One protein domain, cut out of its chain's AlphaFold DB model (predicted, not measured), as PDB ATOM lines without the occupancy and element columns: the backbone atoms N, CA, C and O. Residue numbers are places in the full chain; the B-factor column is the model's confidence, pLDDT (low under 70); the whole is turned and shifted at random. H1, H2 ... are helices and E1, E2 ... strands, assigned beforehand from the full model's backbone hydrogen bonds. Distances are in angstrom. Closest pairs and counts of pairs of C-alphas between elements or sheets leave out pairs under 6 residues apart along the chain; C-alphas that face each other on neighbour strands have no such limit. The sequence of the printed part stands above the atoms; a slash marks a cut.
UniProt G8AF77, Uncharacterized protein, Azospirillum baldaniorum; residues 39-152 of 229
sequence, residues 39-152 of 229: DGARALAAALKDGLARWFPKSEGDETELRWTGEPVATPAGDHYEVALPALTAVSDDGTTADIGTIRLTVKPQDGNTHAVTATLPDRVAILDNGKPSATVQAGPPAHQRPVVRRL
ATOM      1  N   ASP A  39     334.145 167.914 338.922       93.12
ATOM      2  CA  ASP A  39     334.579 167.884 340.323       93.12
ATOM      3  C   ASP A  39     335.876 167.093 340.505       93.12
ATOM      4  O   ASP A  39     336.791 167.554 341.191       93.12
ATOM      5  N   GLY A  40     335.990 165.941 339.838       91.69
ATOM      6  CA  GLY A  40     337.214 165.146 339.814       91.69
ATOM      7  C   GLY A  40     338.391 165.902 339.195       91.69
ATOM      8  O   GLY A  40     339.494 165.861 339.740       91.69
ATOM      9  N   ALA A  41     338.156 166.660 338.123       94.81
ATOM     10  CA  ALA A  41     339.178 167.490 337.492       94.81
ATOM     11  C   ALA A  41     339.670 168.600 338.440       94.81
ATOM     12  O   ALA A  41     340.878 168.759 338.638       94.81
ATOM     13  N   ARG A  42     338.758 169.313 339.114       94.81
ATOM     14  CA  ARG A  42     339.120 170.332 340.119       94.81
ATOM     15  C   ARG A  42     339.901 169.740 341.290       94.81
ATOM     16  O   ARG A  42     340.909 170.313 341.704       94.81
ATOM     17  N   ALA A  43     339.468 168.587 341.798       93.00
ATOM     18  CA  ALA A  43     340.171 167.882 342.866       93.00
ATOM     19  C   ALA A  43     341.578 167.441 342.428       93.00
ATOM     20  O   ALA A  43     342.534 167.580 343.193       93.00
ATOM     21  N   LEU A  44     341.724 166.966 341.186       93.00
ATOM     22  CA  LEU A  44     343.011 166.583 340.612       93.00
ATOM     23  C   LEU A  44     343.956 167.784 340.478       93.00
ATOM     24  O   LEU A  44     345.115 167.691 340.885       93.00
ATOM     25  N   ALA A  45     343.472 168.917 339.966       94.19
ATOM     26  CA  ALA A  45     344.259 170.145 339.859       94.19
ATOM     27  C   ALA A  45     344.736 170.640 341.238       94.19
ATOM     28  O   ALA A  45     345.918 170.948 341.409       94.19
ATOM     29  N   ALA A  46     343.855 170.638 342.245       92.81
ATOM     30  CA  ALA A  46     344.212 171.002 343.617       92.81
ATOM     31  C   ALA A  46     345.273 170.053 344.208       92.81
ATOM     32  O   ALA A  46     346.290 170.505 344.731       92.81
ATOM     33  N   ALA A  47     345.092 168.738 344.045       91.56
ATOM     34  CA  ALA A  47     346.055 167.747 344.518       91.56
ATOM     35  C   ALA A  47     347.427 167.881 343.834       91.56
ATOM     36  O   ALA A  47     348.461 167.683 344.477       91.56
ATOM     37  N   LEU A  48     347.454 168.232 342.544       92.88
ATOM     38  CA  LEU A  48     348.692 168.500 341.811       92.88
ATOM     39  C   LEU A  48     349.377 169.774 342.294       92.88
ATOM     40  O   LEU A  48     350.593 169.763 342.468       92.88
ATOM     41  N   LYS A  49     348.622 170.844 342.555       92.06
ATOM     42  CA  LYS A  49     349.159 172.090 343.114       92.06
ATOM     43  C   LYS A  49     349.855 171.832 344.455       92.06
ATOM     44  O   LYS A  49     351.010 172.222 344.629       92.06
ATOM     45  N   ASP A  50     349.198 171.097 345.348       90.19
ATOM     46  CA  ASP A  50     349.759 170.728 346.652       90.19
ATOM     47  C   ASP A  50     350.959 169.774 346.525       90.19
ATOM     48  O   ASP A  50     351.948 169.891 347.253       90.19
ATOM     49  N   GLY A  51     350.884 168.818 345.596       90.25
ATOM     50  CA  GLY A  51     351.953 167.861 345.321       90.25
ATOM     51  C   GLY A  51     353.215 168.529 344.775       90.25
ATOM     52  O   GLY A  51     354.306 168.269 345.280       90.25
ATOM     53  N   LEU A  52     353.075 169.428 343.796       88.75
ATOM     54  CA  LEU A  52     354.194 170.153 343.188       88.75
ATOM     55  C   LEU A  52     354.958 170.978 344.225       88.75
ATOM     56  O   LEU A  52     356.177 170.853 344.311       88.75
ATOM     57  N   ALA A  53     354.251 171.740 345.062       85.19
ATOM     58  CA  ALA A  53     354.876 172.522 346.129       85.19
ATOM     59  C   ALA A  53     355.613 171.640 347.152       85.19
ATOM     60  O   ALA A  53     356.627 172.044 347.718       85.19
ATOM     61  N   ARG A  54     355.115 170.420 347.385       86.56
ATOM     62  CA  ARG A  54     355.731 169.457 348.304       86.56
ATOM     63  C   ARG A  54     356.973 168.781 347.723       86.56
ATOM     64  O   ARG A  54     357.907 168.518 348.474       86.56
ATOM     65  N   TRP A  55     356.961 168.418 346.441       82.12
ATOM     66  CA  TRP A  55     358.071 167.695 345.804       82.12
ATOM     67  C   TRP A  55     359.187 168.608 345.318       82.12
ATOM     68  O   TRP A  55     360.329 168.164 345.241       82.12
ATOM     69  N   PHE A  56     358.859 169.863 345.027       81.25
ATOM     70  CA  PHE A  56     359.804 170.891 344.615       81.25
ATOM     71  C   PHE A  56     359.758 172.044 345.623       81.25
ATOM     72  O   PHE A  56     359.288 173.136 345.287       81.25
ATOM     73  N   PRO A  57     360.175 171.805 346.884       75.19
ATOM     74  CA  PRO A  57     360.336 172.897 347.826       75.19
ATOM     75  C   PRO A  57     361.385 173.865 347.273       75.19
ATOM     76  O   PRO A  57     362.323 173.459 346.589       75.19
ATOM     77  N   LYS A  58     361.236 175.153 347.577       71.19
ATOM     78  CA  LYS A  58     362.283 176.131 347.279       71.19
ATOM     79  C   LYS A  58     363.484 175.816 348.167       71.19
ATOM     80  O   LYS A  58     363.458 176.133 349.355       71.19
ATOM     81  N   SER A  59     364.485 175.138 347.621       66.12
ATOM     82  CA  SER A  59     365.749 174.919 348.314       66.12
ATOM     83  C   SER A  59     366.543 176.219 348.327       66.12
ATOM     84  O   SER A  59     366.866 176.765 347.274       66.12
ATOM     85  N   GLU A  60     366.882 176.716 349.511       64.56
ATOM     86  CA  GLU A  60     367.917 177.739 349.640       64.56
ATOM     87  C   GLU A  60     369.284 177.046 349.555       64.56
ATOM     88  O   GLU A  60     369.632 176.258 350.434       64.56
ATOM     89  N   GLY A  61     370.049 177.317 348.493       66.44
ATOM     90  CA  GLY A  61     371.439 176.859 348.358       66.44
ATOM     91  C   GLY A  61     371.704 175.720 347.369       66.44
ATOM     92  O   GLY A  61     372.840 175.255 347.316       66.44
ATOM     93  N   ASP A  62     370.717 175.289 346.578       72.62
ATOM     94  CA  ASP A  62     370.977 174.404 345.435       72.62
ATOM     95  C   ASP A  62     371.552 175.214 344.258       72.62
ATOM     96  O   ASP A  62     371.102 176.325 343.980       72.62
ATOM     97  N   GLU A  63     372.517 174.638 343.535       78.44
ATOM     98  CA  GLU A  63     373.127 175.247 342.337       78.44
ATOM     99  C   GLU A  63     372.108 175.443 341.196       78.44
ATOM    100  O   GLU A  63     372.350 176.198 340.258       78.44
ATOM    101  N   THR A  64     370.952 174.776 341.261       83.00
ATOM    102  CA  THR A  64     369.865 174.913 340.287       83.00
ATOM    103  C   THR A  64     368.503 174.949 340.979       83.00
ATOM    104  O   THR A  64     368.076 173.976 341.598       83.00
ATOM    105  N   GLU A  65     367.779 176.055 340.818       88.31
ATOM    106  CA  GLU A  65     366.421 176.254 341.324       88.31
ATOM    107  C   GLU A  65     365.381 175.890 340.252       88.31
ATOM    108  O   GLU A  65     365.417 176.394 339.128       88.31
ATOM    109  N   LEU A  66     364.401 175.051 340.602       89.12
ATOM    110  CA  LEU A  66     363.251 174.751 339.745       89.12
ATOM    111  C   LEU A  66     362.063 175.652 340.097       89.12
ATOM    112  O   LEU A  66     361.587 175.664 341.234       89.12
ATOM    113  N   ARG A  67     361.548 176.379 339.105       88.19
ATOM    114  CA  ARG A  67     360.442 177.331 339.243       88.19
ATOM    115  C   ARG A  67     359.274 176.941 338.353       88.19
ATOM    116  O   ARG A  67     359.411 176.820 337.142       88.19
ATOM    117  N   TRP A  68     358.105 176.806 338.966       90.06
ATOM    118  CA  TRP A  68     356.838 176.628 338.264       90.06
ATOM    119  C   TRP A  68     356.121 177.972 338.142       90.06
ATOM    120  O   TRP A  68     355.982 178.686 339.137       90.06
ATOM    121  N   THR A  69     355.638 178.303 336.943       88.81
ATOM    122  CA  THR A  69     354.911 179.555 336.685       88.81
ATOM    123  C   THR A  69     353.463 179.272 336.301       88.81
ATOM    124  O   THR A  69     353.180 178.820 335.192       88.81
ATOM    125  N   GLY A  70     352.544 179.560 337.225       89.94
ATOM    126  CA  GLY A  70     351.100 179.386 337.050       89.94
ATOM    127  C   GLY A  70     350.514 178.261 337.904       89.94
ATOM    128  O   GLY A  70     351.173 177.723 338.792       89.94
ATOM    129  N   GLU A  71     349.259 177.915 337.629       91.81
ATOM    130  CA  GLU A  71     348.541 176.840 338.317       91.81
ATOM    131  C   GLU A  71     348.302 175.657 337.373       91.81
ATOM    132  O   GLU A  71     348.097 175.865 336.175       91.81
ATOM    133  N   PRO A  72     348.325 174.412 337.883       94.38
ATOM    134  CA  PRO A  72     347.923 173.263 337.089       94.38
ATOM    135  C   PRO A  72     346.433 173.351 336.756       94.38
ATOM    136  O   PRO A  72     345.608 173.678 337.609       94.38
ATOM    137  N   VAL A  73     346.094 173.008 335.520       95.44
ATOM    138  CA  VAL A  73     344.712 172.951 335.037       95.44
ATOM    139  C   VAL A  73     344.414 171.518 334.636       95.44
ATOM    140  O   VAL A  73     345.222 170.891 333.955       95.44
ATOM    141  N   ALA A  74     343.262 171.000 335.047       96.69
ATOM    142  CA  ALA A  74     342.769 169.700 334.622       96.69
ATOM    143  C   ALA A  74     341.369 169.854 334.031       96.69
ATOM    144  O   ALA A  74     340.550 170.597 334.572       96.69
ATOM    145  N   THR A  75     341.099 169.143 332.940       96.75
ATOM    146  CA  THR A  75     339.813 169.143 332.237       96.75
ATOM    147  C   THR A  75     339.394 167.711 331.918       96.75
ATOM    148  O   THR A  75     340.238 166.915 331.493       96.75
ATOM    149  N   PRO A  76     338.117 167.345 332.104       96.62
ATOM    150  CA  PRO A  76     337.628 166.039 331.685       96.62
ATOM    151  C   PRO A  76     337.581 165.943 330.154       96.62
ATOM    152  O   PRO A  76     337.165 166.875 329.469       96.62
ATOM    153  N   ALA A  77     337.995 164.800 329.616       95.44
ATOM    154  CA  ALA A  77     338.062 164.524 328.186       95.44
ATOM    155  C   ALA A  77     337.558 163.098 327.909       95.44
ATOM    156  O   ALA A  77     338.322 162.160 327.699       95.44
ATOM    157  N   GLY A  78     336.237 162.918 327.948       94.00
ATOM    158  CA  GLY A  78     335.617 161.604 327.768       94.00
ATOM    159  C   GLY A  78     335.924 160.665 328.936       94.00
ATOM    160  O   GLY A  78     335.328 160.794 330.000       94.00
ATOM    161  N   ASP A  79     336.839 159.716 328.734       93.56
ATOM    162  CA  ASP A  79     337.184 158.659 329.698       93.56
ATOM    163  C   ASP A  79     338.481 158.921 330.489       93.56
ATOM    164  O   ASP A  79     338.951 158.054 331.230       93.56
ATOM    165  N   HIS A  80     339.073 160.105 330.349       95.25
ATOM    166  CA  HIS A  80     340.284 160.515 331.056       95.25
ATOM    167  C   HIS A  80     340.267 162.011 331.382       95.25
ATOM    168  O   HIS A  80     339.404 162.762 330.935       95.25
ATOM    169  N   TYR A  81     341.247 162.450 332.163       96.56
ATOM    170  CA  TYR A  81     341.544 163.856 332.391       96.56
ATOM    171  C   TYR A  81     342.733 164.279 331.535       96.56
ATOM    172  O   TYR A  81     343.776 163.613 331.538       96.56
ATOM    173  N   GLU A  82     342.600 165.406 330.847       97.06
ATOM    174  CA  GLU A  82     343.739 166.150 330.322       97.06
ATOM    175  C   GLU A  82     344.220 167.129 331.387       97.06
ATOM    176  O   GLU A  82     343.427 167.859 331.978       97.06
ATOM    177  N   VAL A  83     345.522 167.145 331.640       96.50
ATOM    178  CA  VAL A  83     346.140 168.029 332.623       96.50
ATOM    179  C   VAL A  83     347.242 168.829 331.950       96.50
ATOM    180  O   VAL A  83     348.153 168.265 331.347       96.50
ATOM    181  N   ALA A  84     347.198 170.145 332.097       95.50
ATOM    182  CA  ALA A  84     348.292 171.037 331.756       95.50
ATOM    183  C   ALA A  84     348.995 171.465 333.047       95.50
ATOM    184  O   ALA A  84     348.405 172.144 333.891       95.50
ATOM    185  N   LEU A  85     350.250 171.052 333.214       94.44
ATOM    186  CA  LEU A  85     351.096 171.573 334.279       94.44
ATOM    187  C   LEU A  85     351.600 172.975 333.905       94.44
ATOM    188  O   LEU A  85     351.816 173.255 332.722       94.44
ATOM    189  N   PRO A  86     351.815 173.858 334.893       92.62
ATOM    190  CA  PRO A  86     352.391 175.172 334.641       92.62
ATOM    191  C   PRO A  86     353.769 175.062 333.981       92.62
ATOM    192  O   PRO A  86     354.414 174.013 334.030       92.62
ATOM    193  N   ALA A  87     354.221 176.150 333.357       91.62
ATOM    194  CA  ALA A  87     355.532 176.168 332.723       91.62
ATOM    195  C   ALA A  87     356.632 175.947 333.769       91.62
ATOM    196  O   ALA A  87     356.596 176.558 334.844       91.62
ATOM    197  N   LEU A  88     357.583 175.068 333.451       91.00
ATOM    198  CA  LEU A  88     358.733 174.777 334.296       91.00
ATOM    199  C   LEU A  88     359.969 175.503 333.772       91.00
ATOM    200  O   LEU A  88     360.317 175.411 332.596       91.00
ATOM    201  N   THR A  89     360.667 176.167 334.677       91.25
ATOM    202  CA  THR A  89     361.922 176.852 334.401       91.25
ATOM    203  C   THR A  89     362.974 176.379 335.393       91.25
ATOM    204  O   THR A  89     362.726 176.383 336.596       91.25
ATOM    205  N   ALA A  90     364.146 175.980 334.909       90.31
ATOM    206  CA  ALA A  90     365.309 175.727 335.756       90.31
ATOM    207  C   ALA A  90     366.241 176.938 335.698       90.31
ATOM    208  O   ALA A  90     366.535 177.422 334.609       90.31
ATOM    209  N   VAL A  91     366.691 177.435 336.844       90.25
ATOM    210  CA  VAL A  91     367.593 178.587 336.947       90.25
ATOM    211  C   VAL A  91     368.855 178.129 337.658       90.25
ATOM    212  O   VAL A  91     368.769 177.656 338.785       90.25
ATOM    213  N   SER A  92     370.004 178.256 337.006       89.38
ATOM    214  CA  SER A  92     371.304 177.989 337.620       89.38
ATOM    215  C   SER A  92     371.834 179.240 338.326       89.38
ATOM    216  O   SER A  92     371.412 180.367 338.049       89.38
ATOM    217  N   ASP A  93     372.761 179.038 339.252       87.81
ATOM    218  CA  ASP A  93     373.462 180.074 340.021       87.81
ATOM    219  C   ASP A  93     374.201 181.124 339.165       87.81
ATOM    220  O   ASP A  93     374.282 182.294 339.544       87.81
ATOM    221  N   ASP A  94     374.692 180.733 337.990       87.38
ATOM    222  CA  ASP A  94     375.346 181.606 337.010       87.38
ATOM    223  C   ASP A  94     374.374 182.531 336.243       87.38
ATOM    224  O   ASP A  94     374.808 183.384 335.465       87.38
ATOM    225  N   GLY A  95     373.062 182.391 336.473       85.12
ATOM    226  CA  GLY A  95     372.005 183.132 335.782       85.12
ATOM    227  C   GLY A  95     371.530 182.478 334.481       85.12
ATOM    228  O   GLY A  95     370.608 182.997 333.836       85.12
ATOM    229  N   THR A  96     372.100 181.333 334.097       92.12
ATOM    230  CA  THR A  96     371.604 180.523 332.984       92.12
ATOM    231  C   THR A  96     370.237 179.950 333.343       92.12
ATOM    232  O   THR A  96     370.004 179.446 334.440       92.12
ATOM    233  N   THR A  97     369.299 180.028 332.408       92.38
ATOM    234  CA  THR A  97     367.919 179.584 332.589       92.38
ATOM    235  C   THR A  97     367.547 178.577 331.508       92.38
ATOM    236  O   THR A  97     367.736 178.851 330.329       92.38
ATOM    237  N   ALA A  98     366.980 177.432 331.871       91.62
ATOM    238  CA  ALA A  98     366.365 176.506 330.928       91.62
ATOM    239  C   ALA A  98     364.839 176.611 331.021       91.62
ATOM    240  O   ALA A  98     364.248 176.269 332.047       91.62
ATOM    241  N   ASP A  99     364.203 177.076 329.949       91.62
ATOM    242  CA  ASP A  99     362.750 177.095 329.810       91.62
ATOM    243  C   ASP A  99     362.275 175.777 329.195       91.62
ATOM    244  O   ASP A  99     362.475 175.505 328.005       91.62
ATOM    245  N   ILE A 100     361.689 174.938 330.047       90.06
ATOM    246  CA  ILE A 100     361.190 173.608 329.697       90.06
ATOM    247  C   ILE A 100     359.758 173.701 329.160       90.06
ATOM    248  O   ILE A 100     359.331 172.803 328.439       90.06
ATOM    249  N   GLY A 101     359.026 174.779 329.459       91.12
ATOM    250  CA  GLY A 101     357.650 174.984 329.012       91.12
ATOM    251  C   GLY A 101     356.606 174.133 329.749       91.12
ATOM    252  O   GLY A 101     356.823 173.638 330.857       91.12
ATOM    253  N   THR A 102     355.423 174.014 329.144       91.44
ATOM    254  CA  THR A 102     354.253 173.314 329.703       91.44
ATOM    255  C   THR A 102     354.344 171.807 329.497       91.44
ATOM    256  O   THR A 102     354.430 171.328 328.367       91.44
ATOM    257  N   ILE A 103     354.216 171.045 330.582       91.62
ATOM    258  CA  ILE A 103     354.132 169.580 330.537       91.62
ATOM    259  C   ILE A 103     352.657 169.173 330.504       91.62
ATOM    260  O   ILE A 103     351.860 169.635 331.324       91.62
ATOM    261  N   ARG A 104     352.286 168.291 329.575       93.81
ATOM    262  CA  ARG A 104     350.923 167.750 329.475       93.81
ATOM    263  C   ARG A 104     350.856 166.364 330.092       93.81
ATOM    264  O   ARG A 104     351.727 165.541 329.831       93.81
ATOM    265  N   LEU A 105     349.820 166.083 330.874       94.38
ATOM    266  CA  LEU A 105     349.534 164.747 331.385       94.38
ATOM    267  C   LEU A 105     348.166 164.274 330.900       94.38
ATOM    268  O   LEU A 105     347.214 165.048 330.834       94.38
ATOM    269  N   THR A 106     348.062 162.978 330.646       95.19
ATOM    270  CA  THR A 106     346.792 162.275 330.467       95.19
ATOM    271  C   THR A 106     346.618 161.334 331.647       95.19
ATOM    272  O   THR A 106     347.474 160.477 331.880       95.19
ATOM    273  N   VAL A 107     345.531 161.494 332.399       94.12
ATOM    274  CA  VAL A 107     345.235 160.690 333.592       94.12
ATOM    275  C   VAL A 107     343.946 159.920 333.365       94.12
ATOM    276  O   VAL A 107     342.864 160.501 333.359       94.12
ATOM    277  N   LYS A 108     344.048 158.603 333.203       93.81
ATOM    278  CA  LYS A 108     342.897 157.723 332.994       93.81
ATOM    279  C   LYS A 108     342.576 156.954 334.279       93.81
ATOM    280  O   LYS A 108     343.427 156.168 334.717       93.81
ATOM    281  N   PRO A 109     341.393 157.155 334.888       91.62
ATOM    282  CA  PRO A 109     340.929 156.311 335.981       91.62
ATOM    283  C   PRO A 109     340.834 154.848 335.539       91.62
ATOM    284  O   PRO A 109     340.482 154.541 334.401       91.62
ATOM    285  N   GLN A 110     341.178 153.944 336.442       88.69
ATOM    286  CA  GLN A 110     341.129 152.501 336.248       88.69
ATOM    287  C   GLN A 110     340.442 151.846 337.449       88.69
ATOM    288  O   GLN A 110     340.275 152.458 338.509       88.69
ATOM    289  N   ASP A 111     340.078 150.576 337.289       83.31
ATOM    290  CA  ASP A 111     339.427 149.792 338.334       83.31
ATOM    291  C   ASP A 111     340.257 149.754 339.630       83.31
ATOM    292  O   ASP A 111     341.498 149.812 339.629       83.31
ATOM    293  N   GLY A 112     339.561 149.625 340.761       78.06
ATOM    294  CA  GLY A 112     340.200 149.509 342.075       78.06
ATOM    295  C   GLY A 112     341.034 150.733 342.470       78.06
ATOM    296  O   GLY A 112     342.103 150.575 343.066       78.06
ATOM    297  N   ASN A 113     340.555 151.930 342.110       77.25
ATOM    298  CA  ASN A 113     341.105 153.241 342.479       77.25
ATOM    299  C   ASN A 113     342.532 153.479 341.951       77.25
ATOM    300  O   ASN A 113     343.341 154.214 342.527       77.25
ATOM    301  N   THR A 114     342.859 152.851 340.823       84.56
ATOM    302  CA  THR A 114     344.152 153.016 340.154       84.56
ATOM    303  C   THR A 114     344.060 154.050 339.036       84.56
ATOM    304  O   THR A 114     342.976 154.356 338.551       84.56
ATOM    305  N   HIS A 115     345.193 154.652 338.669       87.00
ATOM    306  CA  HIS A 115     345.240 155.655 337.606       87.00
ATOM    307  C   HIS A 115     346.403 155.338 336.667       87.00
ATOM    308  O   HIS A 115     347.543 155.145 337.108       87.00
ATOM    309  N   ALA A 116     346.123 155.299 335.367       89.38
ATOM    310  CA  ALA A 116     347.157 155.288 334.344       89.38
ATOM    311  C   ALA A 116     347.535 156.732 334.008       89.38
ATOM    312  O   ALA A 116     346.659 157.552 333.736       89.38
ATOM    313  N   VAL A 117     348.834 157.035 334.037       91.50
ATOM    314  CA  VAL A 117     349.353 158.378 333.763       91.50
ATOM    315  C   VAL A 117     350.347 158.320 332.612       91.50
ATOM    316  O   VAL A 117     351.304 157.541 332.645       91.50
ATOM    317  N   THR A 118     350.128 159.183 331.624       92.00
ATOM    318  CA  THR A 118     351.048 159.445 330.511       92.00
ATOM    319  C   THR A 118     351.470 160.910 330.567       92.00
ATOM    320  O   THR A 118     350.638 161.757 330.875       92.00
ATOM    321  N   ALA A 119     352.744 161.215 330.303       90.25
ATOM    322  CA  ALA A 119     353.300 162.559 330.457       90.25
ATOM    323  C   ALA A 119     354.065 162.998 329.206       90.25
ATOM    324  O   ALA A 119     355.139 162.483 328.911       90.25
ATOM    325  N   THR A 120     353.561 163.991 328.491       89.56
ATOM    326  CA  THR A 120     354.201 164.548 327.302       89.56
ATOM    327  C   THR A 120     355.007 165.788 327.675       89.56
ATOM    328  O   THR A 120     354.453 166.784 328.145       89.56
ATOM    329  N   LEU A 121     356.322 165.720 327.458       88.44
ATOM    330  CA  LEU A 121     357.214 166.872 327.558       88.44
ATOM    331  C   LEU A 121     357.235 167.638 326.225       88.44
ATOM    332  O   LEU A 121     357.048 167.016 325.174       88.44
ATOM    333  N   PRO A 122     357.502 168.954 326.251       87.25
ATOM    334  CA  PRO A 122     357.802 169.718 325.045       87.25
ATOM    335  C   PRO A 122     358.989 169.136 324.272       87.25
ATOM    336  O   PRO A 122     359.945 168.618 324.850       87.25
ATOM    337  N   ASP A 123     358.927 169.226 322.946       86.38
ATOM    338  CA  ASP A 123     359.952 168.717 322.031       86.38
ATOM    339  C   ASP A 123     361.223 169.576 322.026       86.38
ATOM    340  O   ASP A 123     362.271 169.140 321.544       86.38
ATOM    341  N   ARG A 124     361.131 170.802 322.549       86.50
ATOM    342  CA  ARG A 124     362.218 171.776 322.599       86.50
ATOM    343  C   ARG A 124     362.273 172.448 323.958       86.50
ATOM    344  O   ARG A 124     361.252 172.877 324.486       86.50
ATOM    345  N   VAL A 125     363.490 172.592 324.461       90.12
ATOM    346  CA  VAL A 125     363.818 173.334 325.678       90.12
ATOM    347  C   VAL A 125     364.755 174.467 325.284       90.12
ATOM    348  O   VAL A 125     365.802 174.224 324.673       90.12
ATOM    349  N   ALA A 126     364.382 175.704 325.597       91.00
ATOM    350  CA  ALA A 126     365.225 176.862 325.321       91.00
ATOM    351  C   ALA A 126     366.201 177.075 326.481       91.00
ATOM    352  O   ALA A 126     365.792 177.110 327.637       91.00
ATOM    353  N   ILE A 127     367.487 177.239 326.177       91.69
ATOM    354  CA  ILE A 127     368.497 177.652 327.151       91.69
ATOM    355  C   ILE A 127     368.767 179.131 326.922       91.69
ATOM    356  O   ILE A 127     369.139 179.540 325.819       91.69
ATOM    357  N   LEU A 128     368.577 179.924 327.966       91.69
ATOM    358  CA  LEU A 128     368.805 181.352 327.996       91.69
ATOM    359  C   LEU A 128     370.019 181.657 328.873       91.69
ATOM    360  O   LEU A 128     370.070 181.241 330.023       91.69
ATOM    361  N   ASP A 129     370.961 182.426 328.348       90.81
ATOM    362  CA  ASP A 129     372.067 183.005 329.105       90.81
ATOM    363  C   ASP A 129     371.716 184.469 329.398       90.81
ATOM    364  O   ASP A 129     371.496 185.261 328.473       90.81
ATOM    365  N   ASN A 130     371.578 184.820 330.680       87.56
ATOM    366  CA  ASN A 130     371.194 186.165 331.116       87.56
ATOM    367  C   ASN A 130     369.926 186.691 330.401       87.56
ATOM    368  O   ASN A 130     369.849 187.846 329.968       87.56
ATOM    369  N   GLY A 131     368.933 185.810 330.226       84.12
ATOM    370  CA  GLY A 131     367.658 186.112 329.567       84.12
ATOM    371  C   GLY A 131     367.709 186.177 328.035       84.12
ATOM    372  O   GLY A 131     366.693 186.480 327.410       84.12
ATOM    373  N   LYS A 132     368.854 185.886 327.407       87.19
ATOM    374  CA  LYS A 132     368.991 185.828 325.945       87.19
ATOM    375  C   LYS A 132     369.086 184.381 325.473       87.19
ATOM    376  O   LYS A 132     369.853 183.624 326.059       87.19
ATOM    377  N   PRO A 133     368.376 183.981 324.404       89.50
ATOM    378  CA  PRO A 133     368.511 182.640 323.845       89.50
ATOM    379  C   PRO A 133     369.974 182.331 323.498       89.50
ATOM    380  O   PRO A 133     370.599 183.067 322.736       89.50
ATOM    381  N   SER A 134     370.501 181.252 324.068       91.88
ATOM    382  CA  SER A 134     371.880 180.787 323.883       91.88
ATOM    383  C   SER A 134     371.914 179.443 323.153       91.88
ATOM    384  O   SER A 134     372.714 179.242 322.240       91.88
ATOM    385  N   ALA A 135     370.983 178.542 323.478       91.31
ATOM    386  CA  ALA A 135     370.838 177.264 322.794       91.31
ATOM    387  C   ALA A 135     369.386 176.766 322.808       91.31
ATOM    388  O   ALA A 135     368.522 177.273 323.523       91.31
ATOM    389  N   THR A 136     369.106 175.743 322.008       90.19
ATOM    390  CA  THR A 136     367.858 174.981 322.077       90.19
ATOM    391  C   THR A 136     368.205 173.508 322.099       90.19
ATOM    392  O   THR A 136     368.943 173.028 321.239       90.19
ATOM    393  N   VAL A 137     367.676 172.794 323.085       87.62
ATOM    394  CA  VAL A 137     367.819 171.348 323.199       87.62
ATOM    395  C   VAL A 137     366.560 170.714 322.635       87.62
ATOM    396  O   VAL A 137     365.457 170.998 323.097       87.62
ATOM    397  N   GLN A 138     366.722 169.862 321.629       87.19
ATOM    398  CA  GLN A 138     365.640 169.018 321.143       87.19
ATOM    399  C   GLN A 138     365.531 167.813 322.081       87.19
ATOM    400  O   GLN A 138     366.491 167.051 322.226       87.19
ATOM    401  N   ALA A 139     364.374 167.626 322.713       73.88
ATOM    402  CA  ALA A 139     364.078 166.354 323.348       73.88
ATOM    403  C   ALA A 139     364.055 165.289 322.241       73.88
ATOM    404  O   ALA A 139     363.429 165.482 321.196       73.88
ATOM    405  N   GLY A 140     364.792 164.191 322.430       64.19
ATOM    406  CA  GLY A 140     364.800 163.088 321.469       64.19
ATOM    407  C   GLY A 140     363.379 162.575 321.183       64.19
ATOM    408  O   GLY A 140     362.459 162.864 321.956       64.19
ATOM    409  N   PRO A 141     363.176 161.808 320.093       62.69
ATOM    410  CA  PRO A 141     361.868 161.235 319.782       62.69
ATOM    411  C   PRO A 141     361.313 160.543 321.029       62.69
ATOM    412  O   PRO A 141     362.105 159.926 321.750       62.69
ATOM    413  N   PRO A 142     360.002 160.662 321.315       55.34
ATOM    414  CA  PRO A 142     359.418 160.169 322.553       55.34
ATOM    415  C   PRO A 142     359.744 158.685 322.679       55.34
ATOM    416  O   PRO A 142     359.140 157.842 322.017       55.34
ATOM    417  N   ALA A 143     360.752 158.363 323.493       48.75
ATOM    418  CA  ALA A 143     361.124 156.989 323.761       48.75
ATOM    419  C   ALA A 143     359.876 156.343 324.346       48.75
ATOM    420  O   ALA A 143     359.382 156.849 325.352       48.75
ATOM    421  N   HIS A 144     359.341 155.323 323.658       42.88
ATOM    422  CA  HIS A 144     358.078 154.642 323.954       42.88
ATOM    423  C   HIS A 144     357.700 154.774 325.430       42.88
ATOM    424  O   HIS A 144     358.204 154.036 326.280       42.88
ATOM    425  N   GLN A 145     356.857 155.763 325.736       51.41
ATOM    426  CA  GLN A 145     356.453 156.035 327.103       51.41
ATOM    427  C   GLN A 145     355.555 154.885 327.520       51.41
ATOM    428  O   GLN A 145     354.374 154.833 327.180       51.41
ATOM    429  N   ARG A 146     356.134 153.898 328.203       48.19
ATOM    430  CA  ARG A 146     355.338 152.841 328.812       48.19
ATOM    431  C   ARG A 146     354.447 153.531 329.847       48.19
ATOM    432  O   ARG A 146     354.988 154.277 330.665       48.19
ATOM    433  N   PRO A 147     353.123 153.313 329.821       50.62
ATOM    434  CA  PRO A 147     352.238 153.893 330.819       50.62
ATOM    435  C   PRO A 147     352.748 153.482 332.198       50.62
ATOM    436  O   PRO A 147     352.865 152.292 332.507       50.62
ATOM    437  N   VAL A 148     353.107 154.467 333.020       56.84
ATOM    438  CA  VAL A 148     353.514 154.200 334.396       56.84
ATOM    439  C   VAL A 148     352.225 154.012 335.182       56.84
ATOM    440  O   VAL A 148     351.619 154.969 335.655       56.84
ATOM    441  N   VAL A 149     351.766 152.765 335.287       54.16
ATOM    442  CA  VAL A 149     350.597 152.424 336.105       54.16
ATOM    443  C   VAL A 149     350.999 152.555 337.572       54.16
ATOM    444  O   VAL A 149     351.788 151.755 338.084       54.16
ATOM    445  N   ARG A 150     350.480 153.575 338.263       55.91
ATOM    446  CA  ARG A 150     350.673 153.737 339.710       55.91
ATOM    447  C   ARG A 150     349.364 153.459 340.436       55.91
ATOM    448  O   ARG A 150     348.321 154.027 340.122       55.91
ATOM    449  N   ARG A 151     349.423 152.591 341.452       45.38
ATOM    450  CA  ARG A 151     348.312 152.424 342.395       45.38
ATOM    451  C   ARG A 151     348.289 153.607 343.355       45.38
ATOM    452  O   ARG A 151     349.228 153.777 344.134       45.38
ATOM    453  N   LEU A 152     347.210 154.381 343.327       48.41
ATOM    454  CA  LEU A 152     346.891 155.346 344.368       48.41
ATOM    455  C   LEU A 152     346.139 154.581 345.473       48.41
ATOM    456  O   LEU A 152     345.134 153.942 345.193       48.41
TER     457      LEU A 152
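This is residues 39 to 152 of the 229 residues of an uncharacterized protein of Azospirillum baldaniorum (UniProt G8AF77). One long, strongly twisted sheet is built on two long strands side by side, E3 and E4, with the helix H1 running lengthwise over one face near E2 and E3. E1 and E2 follow one another along the free side of E3, E5 and E6 along that of E4; E7 extends the sheet beyond E6, and E8 lies loosely beside E5. The 114 printed residues include one named helix followed by eight named strands, a mixed class, with antiparallel neighbour pairs. The whole is only just compact, close to loose, with a radius of gyration of the C-alphas of 16.0 A and spans of 48 by 33 by 21 A.

H1, residues 39 to 55, begins with C-alpha 39 at (334.579, 167.884, 340.323) and is 24.1 A long. Then come E1, 64 to 69; E2, 73 to 77; E3, 80 to 92, 36.2 A; E4, 97 to 110, 38.3 A; E5, 114 to 120; E6, 124 to 129; E7, 132 to 138; and E8, 148 to 151, ending with C-alpha 151 at (348.312, 152.424, 342.395).

E2, E3, E4 and E5 form a meander, each the antiparallel neighbour of the one before. N 75 and O 82 of E2 and E3 are 2.8 A apart, N 83 and O 105 of E3 and E4 2.8 A, N 106 and O 118 of E4 and E5 2.9 A. Pairing is staggered: E1 also pairs with E3, N 67 to O 89 at 2.8 A, and E6 with E4, N 99 to O 126 at 2.8 A. E6 and E7 form a hairpin, N 127 to O 135 at 2.8 A. E5 and E8 have no backbone N and O within hydrogen-bond range. H1 is on the sheet at a height of 9.1 A, over E2 and E3; its closest C-alphas to E2 are Ala 41 and Ala 74, 5.1 A. Every O i to N i+4 pair in H1 is within hydrogen-bond range.

The C-alphas farthest apart, Gly 112 and Asn 130, are 49.2 A apart. The printed part has no cut and no long link. Confidence is under 70 at residues 59 to 61 and 140 to 152.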